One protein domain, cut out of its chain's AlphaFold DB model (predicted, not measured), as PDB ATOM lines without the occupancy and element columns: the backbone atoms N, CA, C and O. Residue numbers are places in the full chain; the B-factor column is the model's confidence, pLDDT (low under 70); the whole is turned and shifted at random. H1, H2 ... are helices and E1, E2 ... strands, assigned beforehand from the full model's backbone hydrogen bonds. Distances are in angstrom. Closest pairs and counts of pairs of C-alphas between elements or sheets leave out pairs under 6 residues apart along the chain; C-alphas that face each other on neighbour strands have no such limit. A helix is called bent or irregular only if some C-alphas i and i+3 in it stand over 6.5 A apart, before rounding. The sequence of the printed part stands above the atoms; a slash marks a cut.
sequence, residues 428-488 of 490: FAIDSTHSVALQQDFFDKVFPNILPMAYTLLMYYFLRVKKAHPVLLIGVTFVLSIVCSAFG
ATOM      1  N   PHE A 428      22.513 -30.549  43.534       76.69
ATOM      2  CA  PHE A 428      21.424 -29.668  43.958       76.69
ATOM      3  C   PHE A 428      21.606 -29.322  45.437       76.69
ATOM      4  O   PHE A 428      21.683 -30.218  46.278       76.69
ATOM      5  N   ALA A 429      21.684 -28.033  45.769       69.31
ATOM      6  CA  ALA A 429      21.717 -27.589  47.161       69.31
ATOM      7  C   ALA A 429      20.318 -27.721  47.786       69.31
ATOM      8  O   ALA A 429      19.346 -27.211  47.230       69.31
ATOM      9  N   ILE A 430      20.225 -28.404  48.929       66.12
ATOM     10  CA  ILE A 430      18.994 -28.508  49.727       66.12
ATOM     11  C   ILE A 430      18.979 -27.422  50.817       66.12
ATOM     12  O   ILE A 430      17.925 -26.846  51.079       66.12
ATOM     13  N   ASP A 431      20.140 -27.091  51.399       66.56
ATOM     14  CA  ASP A 431      20.344 -25.953  52.312       66.56
ATOM     15  C   ASP A 431      21.772 -25.357  52.181       66.56
ATOM     16  O   ASP A 431      22.540 -25.765  51.309       66.56
ATOM     17  N   SER A 432      22.149 -24.385  53.026       65.31
ATOM     18  CA  SER A 432      23.474 -23.723  53.020       65.31
ATOM     19  C   SER A 432      24.670 -24.632  53.362       65.31
ATOM     20  O   SER A 432      25.815 -24.188  53.294       65.31
ATOM     21  N   THR A 433      24.416 -25.877  53.758       57.62
ATOM     22  CA  THR A 433      25.382 -26.861  54.274       57.62
ATOM     23  C   THR A 433      25.272 -28.251  53.628       57.62
ATOM     24  O   THR A 433      26.220 -29.026  53.722       57.62
ATOM     25  N   HIS A 434      24.170 -28.570  52.939       67.38
ATOM     26  CA  HIS A 434      23.887 -29.885  52.364       67.38
ATOM     27  C   HIS A 434      23.569 -29.790  50.864       67.38
ATOM     28  O   HIS A 434      22.588 -29.167  50.445       67.38
ATOM     29  N   SER A 435      24.373 -30.479  50.050       73.00
ATOM     30  CA  SER A 435      24.156 -30.667  48.611       73.00
ATOM     31  C   SER A 435      23.967 -32.143  48.278       73.00
ATOM     32  O   SER A 435      24.713 -32.978  48.786       73.00
ATOM     33  N   VAL A 436      23.028 -32.457  47.387       74.69
ATOM     34  CA  VAL A 436      22.791 -33.812  46.867       74.69
ATOM     35  C   VAL A 436      23.441 -33.950  45.499       74.69
ATOM     36  O   VAL A 436      23.133 -33.182  44.583       74.69
ATOM     37  N   ALA A 437      24.337 -34.924  45.354       77.00
ATOM     38  CA  ALA A 437      24.996 -35.219  44.088       77.00
ATOM     39  C   ALA A 437      24.085 -36.096  43.224       77.00
ATOM     40  O   ALA A 437      23.767 -37.224  43.595       77.00
ATOM     41  N   LEU A 438      23.674 -35.611  42.049       78.00
ATOM     42  CA  LEU A 438      22.676 -36.299  41.224       78.00
ATOM     43  C   LEU A 438      23.106 -37.728  40.833       78.00
ATOM     44  O   LEU A 438      22.279 -38.636  40.786       78.00
ATOM     45  N   GLN A 439      24.398 -37.952  40.584       75.69
ATOM     46  CA  GLN A 439      24.912 -39.284  40.266       75.69
ATOM     47  C   GLN A 439      24.927 -40.216  41.484       75.69
ATOM     48  O   GLN A 439      24.234 -41.235  41.478       75.69
ATOM     49  N   GLN A 440      25.682 -39.856  42.527       71.12
ATOM     50  CA  GLN A 440      25.920 -40.732  43.678       71.12
ATOM     51  C   GLN A 440      24.663 -40.936  44.530       71.12
ATOM     52  O   GLN A 440      24.410 -42.036  45.020       71.12
ATOM     53  N   ASP A 441      23.852 -39.890  44.704       75.38
ATOM     54  CA  ASP A 441      22.726 -39.926  45.635       75.38
ATOM     55  C   ASP A 441      21.404 -40.375  45.017       75.38
ATOM     56  O   ASP A 441      20.486 -40.702  45.772       75.38
ATOM     57  N   PHE A 442      21.305 -40.430  43.685       80.69
ATOM     58  CA  PHE A 442      20.096 -40.864  42.984       80.69
ATOM     59  C   PHE A 442      20.364 -42.031  42.030       80.69
ATOM     60  O   PHE A 442      19.875 -43.134  42.274       80.69
ATOM     61  N   PHE A 443      21.153 -41.827  40.969       80.50
ATOM     62  CA  PHE A 443      21.349 -42.855  39.940       80.50
ATOM     63  C   PHE A 443      22.018 -44.121  40.488       80.50
ATOM     64  O   PHE A 443      21.473 -45.215  40.323       80.50
ATOM     65  N   ASP A 444      23.139 -43.979  41.196       80.50
ATOM     66  CA  ASP A 444      23.917 -45.129  41.669       80.50
ATOM     67  C   ASP A 444      23.226 -45.895  42.810       80.50
ATOM     68  O   ASP A 444      23.433 -47.100  42.949       80.50
ATOM     69  N   LYS A 445      22.341 -45.245  43.586       81.38
ATOM     70  CA  LYS A 445      21.514 -45.923  44.607       81.38
ATOM     71  C   LYS A 445      20.391 -46.767  44.005       81.38
ATOM     72  O   LYS A 445      20.017 -47.774  44.601       81.38
ATOM     73  N   VAL A 446      19.838 -46.365  42.856       84.50
ATOM     74  CA  VAL A 446      18.774 -47.120  42.172       84.50
ATOM     75  C   VAL A 446      19.365 -48.267  41.352       84.50
ATOM     76  O   VAL A 446      18.901 -49.401  41.465       84.50
ATOM     77  N   PHE A 447      20.376 -47.986  40.524       80.25
ATOM     78  CA  PHE A 447      21.069 -48.994  39.723       80.25
ATOM     79  C   PHE A 447      22.469 -48.490  39.315       80.25
ATOM     80  O   PHE A 447      22.574 -47.629  38.434       80.25
ATOM     81  N   PRO A 448      23.554 -49.036  39.895       83.44
ATOM     82  CA  PRO A 448      24.916 -48.636  39.552       83.44
ATOM     83  C   PRO A 448      25.212 -48.786  38.054       83.44
ATOM     84  O   PRO A 448      24.866 -49.798  37.443       83.44
ATOM     85  N   ASN A 449      25.892 -47.801  37.460       84.12
ATOM     86  CA  ASN A 449      26.287 -47.797  36.041       84.12
ATOM     87  C   ASN A 449      25.120 -47.850  35.028       84.12
ATOM     88  O   ASN A 449      25.306 -48.246  33.872       84.12
ATOM     89  N   ILE A 450      23.920 -47.399  35.411       88.00
ATOM     90  CA  ILE A 450      22.777 -47.331  34.486       88.00
ATOM     91  C   ILE A 450      23.011 -46.361  33.317       88.00
ATOM     92  O   ILE A 450      22.595 -46.646  32.195       88.00
ATOM     93  N   LEU A 451      23.720 -45.249  33.547       88.38
ATOM     94  CA  LEU A 451      24.042 -44.257  32.514       88.38
ATOM     95  C   LEU A 451      24.995 -44.826  31.440       88.38
ATOM     96  O   LEU A 451      24.641 -44.765  30.259       88.38
ATOM     97  N   PRO A 452      26.133 -45.458  31.803       88.12
ATOM     98  CA  PRO A 452      26.954 -46.246  30.880       88.12
ATOM     99  C   PRO A 452      26.173 -47.247  30.020       88.12
ATOM    100  O   PRO A 452      26.353 -47.309  28.798       88.12
ATOM    101  N   MET A 453      25.269 -48.012  30.643       90.62
ATOM    102  CA  MET A 453      24.446 -48.999  29.942       90.62
ATOM    103  C   MET A 453      23.469 -48.332  28.965       90.62
ATOM    104  O   MET A 453      23.414 -48.706  27.793       90.62
ATOM    105  N   ALA A 454      22.735 -47.313  29.416       91.19
ATOM    106  CA  ALA A 454      21.771 -46.586  28.593       91.19
ATOM    107  C   ALA A 454      22.441 -45.932  27.377       91.19
ATOM    108  O   ALA A 454      21.943 -46.052  26.254       91.19
ATOM    109  N   TYR A 455      23.604 -45.306  27.578       92.25
ATOM    110  CA  TYR A 455      24.375 -44.711  26.490       92.25
ATOM    111  C   TYR A 455      24.848 -45.760  25.480       92.25
ATOM    112  O   TYR A 455      24.716 -45.578  24.268       92.25
ATOM    113  N   THR A 456      25.332 -46.907  25.963       91.06
ATOM    114  CA  THR A 456      25.775 -47.997  25.085       91.06
ATOM    115  C   THR A 456      24.618 -48.565  24.257       91.06
ATOM    116  O   THR A 456      24.768 -48.786  23.053       91.06
ATOM    117  N   LEU A 457      23.437 -48.743  24.859       92.94
ATOM    118  CA  LEU A 457      22.232 -49.184  24.147       92.94
ATOM    119  C   LEU A 457      21.745 -48.149  23.122       92.94
ATOM    120  O   LEU A 457      21.286 -48.524  22.039       92.94
ATOM    121  N   LEU A 458      21.896 -46.855  23.414       93.62
ATOM    122  CA  LEU A 458      21.614 -45.783  22.461       93.62
ATOM    123  C   LEU A 458      22.553 -45.853  21.245       93.62
ATOM    124  O   LEU A 458      22.091 -45.812  20.102       93.62
ATOM    125  N   MET A 459      23.861 -46.020  21.467       92.31
ATOM    126  CA  MET A 459      24.832 -46.200  20.378       92.31
ATOM    127  C   MET A 459      24.530 -47.457  19.558       92.31
ATOM    128  O   MET A 459      24.543 -47.419  18.325       92.31
ATOM    129  N   TYR A 460      24.174 -48.555  20.228       90.56
ATOM    130  CA  TYR A 460      23.741 -49.786  19.576       90.56
ATOM    131  C   TYR A 460      22.517 -49.573  18.675       90.56
ATOM    132  O   TYR A 460      22.497 -50.056  17.539       90.56
ATOM    133  N   TYR A 461      21.516 -48.817  19.135       92.81
ATOM    134  CA  TYR A 461      20.346 -48.463  18.330       92.81
ATOM    135  C   TYR A 461      20.739 -47.692  17.062       92.81
ATOM    136  O   TYR A 461      20.290 -48.038  15.966       92.81
ATOM    137  N   PHE A 462      21.623 -46.694  17.167       92.50
ATOM    138  CA  PHE A 462      22.076 -45.938  15.996       92.50
ATOM    139  C   PHE A 462      22.869 -46.793  15.001       92.50
ATOM    140  O   PHE A 462      22.651 -46.685  13.792       92.50
ATOM    141  N   LEU A 463      23.733 -47.683  15.491       89.50
ATOM    142  CA  LEU A 463      24.505 -48.595  14.645       89.50
ATOM    143  C   LEU A 463      23.609 -49.622  13.944       89.50
ATOM    144  O   LEU A 463      23.720 -49.820  12.735       89.50
ATOM    145  N   ARG A 464      22.699 -50.273  14.679       88.31
ATOM    146  CA  ARG A 464      21.899 -51.382  14.140       88.31
ATOM    147  C   ARG A 464      20.674 -50.911  13.363       88.31
ATOM    148  O   ARG A 464      20.399 -51.438  12.288       88.31
ATOM    149  N   VAL A 465      19.923 -49.959  13.911       89.75
ATOM    150  CA  VAL A 465      18.623 -49.539  13.361       89.75
ATOM    151  C   VAL A 465      18.796 -48.400  12.368       89.75
ATOM    152  O   VAL A 465      18.252 -48.456  11.268       89.75
ATOM    153  N   LYS A 466      19.578 -47.375  12.726       89.75
ATOM    154  CA  LYS A 466      19.811 -46.216  11.850       89.75
ATOM    155  C   LYS A 466      20.977 -46.411  10.879       89.75
ATOM    156  O   LYS A 466      21.156 -45.567  10.008       89.75
ATOM    157  N   LYS A 467      21.739 -47.509  11.001       88.31
ATOM    158  CA  LYS A 467      22.934 -47.809  10.186       88.31
ATOM    159  C   LYS A 467      23.926 -46.638  10.154       88.31
ATOM    160  O   LYS A 467      24.568 -46.388   9.136       88.31
ATOM    161  N   ALA A 468      24.012 -45.895  11.259       87.88
ATOM    162  CA  ALA A 468      24.901 -44.752  11.370       87.88
ATOM    163  C   ALA A 468      26.362 -45.206  11.270       87.88
ATOM    164  O   ALA A 468      26.735 -46.267  11.772       87.88
ATOM    165  N   HIS A 469      27.198 -44.394  10.625       84.75
ATOM    166  CA  HIS A 469      28.611 -44.714  10.469       84.75
ATOM    167  C   HIS A 469      29.339 -44.605  11.826       84.75
ATOM    168  O   HIS A 469      29.194 -43.574  12.491       84.75
ATOM    169  N   PRO A 470      30.164 -45.587  12.241       85.62
ATOM    170  CA  PRO A 470      30.835 -45.566  13.546       85.62
ATOM    171  C   PRO A 470      31.654 -44.294  13.808       85.62
ATOM    172  O   PRO A 470      31.581 -43.726  14.893       85.62
ATOM    173  N   VAL A 471      32.368 -43.791  12.792       85.06
ATOM    174  CA  VAL A 471      33.175 -42.555  12.896       85.06
ATOM    175  C   VAL A 471      32.316 -41.333  13.243       85.06
ATOM    176  O   VAL A 471      32.742 -40.495  14.032       85.06
ATOM    177  N   LEU A 472      31.094 -41.249  12.705       90.06
ATOM    178  CA  LEU A 472      30.177 -40.152  13.016       90.06
ATOM    179  C   LEU A 472      29.739 -40.210  14.482       90.06
ATOM    180  O   LEU A 472      29.753 -39.190  15.160       90.06
ATOM    181  N   LEU A 473      29.383 -41.398  14.980       91.00
ATOM    182  CA  LEU A 473      28.957 -41.572  16.372       91.00
ATOM    183  C   LEU A 473      30.080 -41.253  17.362       91.00
ATOM    184  O   LEU A 473      29.823 -40.620  18.383       91.00
ATOM    185  N   ILE A 474      31.320 -41.626  17.038       87.62
ATOM    186  CA  ILE A 474      32.496 -41.243  17.831       87.62
ATOM    187  C   ILE A 474      32.632 -39.715  17.864       87.62
ATOM    188  O   ILE A 474      32.756 -39.141  18.942       87.62
ATOM    189  N   GLY A 475      32.540 -39.049  16.707       86.06
ATOM    190  CA  GLY A 475      32.605 -37.587  16.625       86.06
ATOM    191  C   GLY A 475      31.503 -36.893  17.430       86.06
ATOM    192  O   GLY A 475      31.783 -35.973  18.194       86.06
ATOM    193  N   VAL A 476      30.261 -37.374  17.324       91.81
ATOM    194  CA  VAL A 476      29.120 -36.855  18.097       91.81
ATOM    195  C   VAL A 476      29.325 -37.062  19.594       91.81
ATOM    196  O   VAL A 476      29.098 -36.130  20.359       91.81
ATOM    197  N   THR A 477      29.792 -38.243  20.011       92.44
ATOM    198  CA  THR A 477      30.112 -38.530  21.420       92.44
ATOM    199  C   THR A 477      31.121 -37.517  21.950       92.44
ATOM    200  O   THR A 477      30.903 -36.923  22.999       92.44
ATOM    201  N   PHE A 478      32.190 -37.267  21.193       89.88
ATOM    202  CA  PHE A 478      33.260 -36.355  21.589       89.88
ATOM    203  C   PHE A 478      32.762 -34.913  21.755       89.88
ATOM    204  O   PHE A 478      33.025 -34.274  22.772       89.88
ATOM    205  N   VAL A 479      31.989 -34.417  20.782       92.12
ATOM    206  CA  VAL A 479      31.388 -33.076  20.843       92.12
ATOM    207  C   VAL A 479      30.416 -32.969  22.018       92.12
ATOM    208  O   VAL A 479      30.485 -32.000  22.770       92.12
ATOM    209  N   LEU A 480      29.549 -33.967  22.214       91.56
ATOM    210  CA  LEU A 480      28.592 -33.992  23.319       91.56
ATOM    211  C   LEU A 480      29.306 -33.959  24.676       91.56
ATOM    212  O   LEU A 480      28.929 -33.170  25.536       91.56
ATOM    213  N   SER A 481      30.357 -34.764  24.857       88.25
ATOM    214  CA  SER A 481      31.146 -34.785  26.091       88.25
ATOM    215  C   SER A 481      31.784 -33.427  26.394       88.25
ATOM    216  O   SER A 481      31.689 -32.962  27.527       88.25
ATOM    217  N   ILE A 482      32.370 -32.757  25.393       87.25
ATOM    218  CA  ILE A 482      32.967 -31.418  25.564       87.25
ATOM    219  C   ILE A 482      31.904 -30.393  25.955       87.25
ATOM    220  O   ILE A 482      32.103 -29.622  26.891       87.25
ATOM    221  N   VAL A 483      30.773 -30.386  25.247       91.25
ATOM    222  CA  VAL A 483      29.683 -29.438  25.501       91.25
ATOM    223  C   VAL A 483      29.110 -29.648  26.902       91.25
ATOM    224  O   VAL A 483      29.017 -28.696  27.668       91.25
ATOM    225  N   CYS A 484      28.783 -30.886  27.275       87.50
ATOM    226  CA  CYS A 484      28.262 -31.198  28.604       87.50
ATOM    227  C   CYS A 484      29.254 -30.846  29.722       87.50
ATOM    228  O   CYS A 484      28.828 -30.346  30.761       87.50
ATOM    229  N   SER A 485      30.557 -31.051  29.505       86.62
ATOM    230  CA  SER A 485      31.578 -30.672  30.485       86.62
ATOM    231  C   SER A 485      31.732 -29.153  30.611       86.62
ATOM    232  O   SER A 485      31.800 -28.628  31.721       86.62
ATOM    233  N   ALA A 486      31.658 -28.408  29.500       86.12
ATOM    234  CA  ALA A 486      31.665 -26.942  29.519       86.12
ATOM    235  C   ALA A 486      30.483 -26.342  30.310       86.12
ATOM    236  O   ALA A 486      30.613 -25.260  30.879       86.12
ATOM    237  N   PHE A 487      29.352 -27.051  30.374       87.81
ATOM    238  CA  PHE A 487      28.180 -26.672  31.172       87.81
ATOM    239  C   PHE A 487      28.161 -27.275  32.592       87.81
ATOM    240  O   PHE A 487      27.181 -27.082  33.309       87.81
ATOM    241  N   GLY A 488      29.206 -27.999  33.016       80.50
ATOM    242  CA  GLY A 488      29.276 -28.622  34.347       80.50
ATOM    243  C   GLY A 488      28.282 -29.771  34.561       80.50
ATOM    244  O   GLY A 488      27.924 -30.085  35.699       80.50
TER     245      GLY A 488
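This is residues 428 to 488 of the 490 residues of the protein "PTS N-acetylgalactosamine transporter subunit IIC" of Escherichia coli (UniProt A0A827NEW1). Picture an open, flat frame of helices: the two long ones, H3 and H2, make a narrow V whose tip is the link of residues 465 to 469, and the short helix H1 makes a corner with H2 at the other end of H2. Beyond H1 a small loop of strand-like chain, with E1 in it, makes one end of the long axis, where residues 430 to 435 stick out; the free end of H3 sticks out too, from residue 478 on, and the space between the arms of the V is open. The printed part has 61 residues with one named strand and three named helices, in the order E1, H1, H2, H3; the class is mostly helix, and there is no sheet of named strands. The whole is only just loose, close to extended, with a radius of gyration of the C-alphas of 15.7 A, and its C-alphas span 48 by 26 by 12 A.

Start with the longest helix, H3, residues 470 to 486: find C-alpha 470 at (30.835, -45.566, 13.546), and from there the helix runs 24.5 A to C-alpha 486 at (31.665, -26.942, 29.519). Go back along the sequence to H2, residues 450 to 464, which begins with C-alpha 450 at (22.777, -47.331, 34.486) and is 20.8 A from first to last C-alpha. Before it comes H1, residues 438 to 446, 11.5 A long. H1 is irregular, but only just: the C-alphas of Asp 441 and Asp 444 are 6.6 A apart. First of the named elements along the chain is E1, residues 435 to 437, with C-alpha 435 at (24.156, -30.667, 48.611).

Look first at Pro 470, where H3 begins, and at Leu 463 in H2: their C-alphas, the closest of the two helices, are 7.1 A apart. H3 and H2 are close but not clearly touching, with 2 pairs of C-alphas within 8 A. They run opposite ways at a shallow tilt of 34 degrees, only just short of steep, and their centres are 13.9 A apart. At the other end of H2 you will find H1, also close but not clearly touching, with the C-alphas of Phe 443 and Ile 450 closest at 7.2 A. The lines of H1 and H2 are about perpendicular, at 85 degrees. H1 and H3 are apart. E1 and H1 meet only through their link, and E1 is apart from H2 and from H3. E1 pairs with no named strand, but residues 435 to 436 of E1 pair antiparallel with residues 428 to 429, a stretch too short to be named. On the backbone, every O i to N i+4 pair is within hydrogen-bond range in H2 and H3, while in H1 2 of 5 are, beside 1 of 6 O i to N i+3 pairs.

The two C-alphas farthest apart are those of Ser 432 and Lys 467, 49.1 A, whereas the first and last printed C-alphas, those of Phe 428 and Gly 488, are 12.5 A apart. Residues 430 to 435 stand free, and so do residues 478 to 488, of which 478 to 486 belong to H3; the body without them spans 40 by 18 by 11 A. The printed part has no cut, and the links E1 to H1, H1 to H2 and H2 to H3 are tight. In the B-factor column of this predicted model the mean pLDDT of the printed part is 84.1; look at residues 429 to 434 for the values under 70.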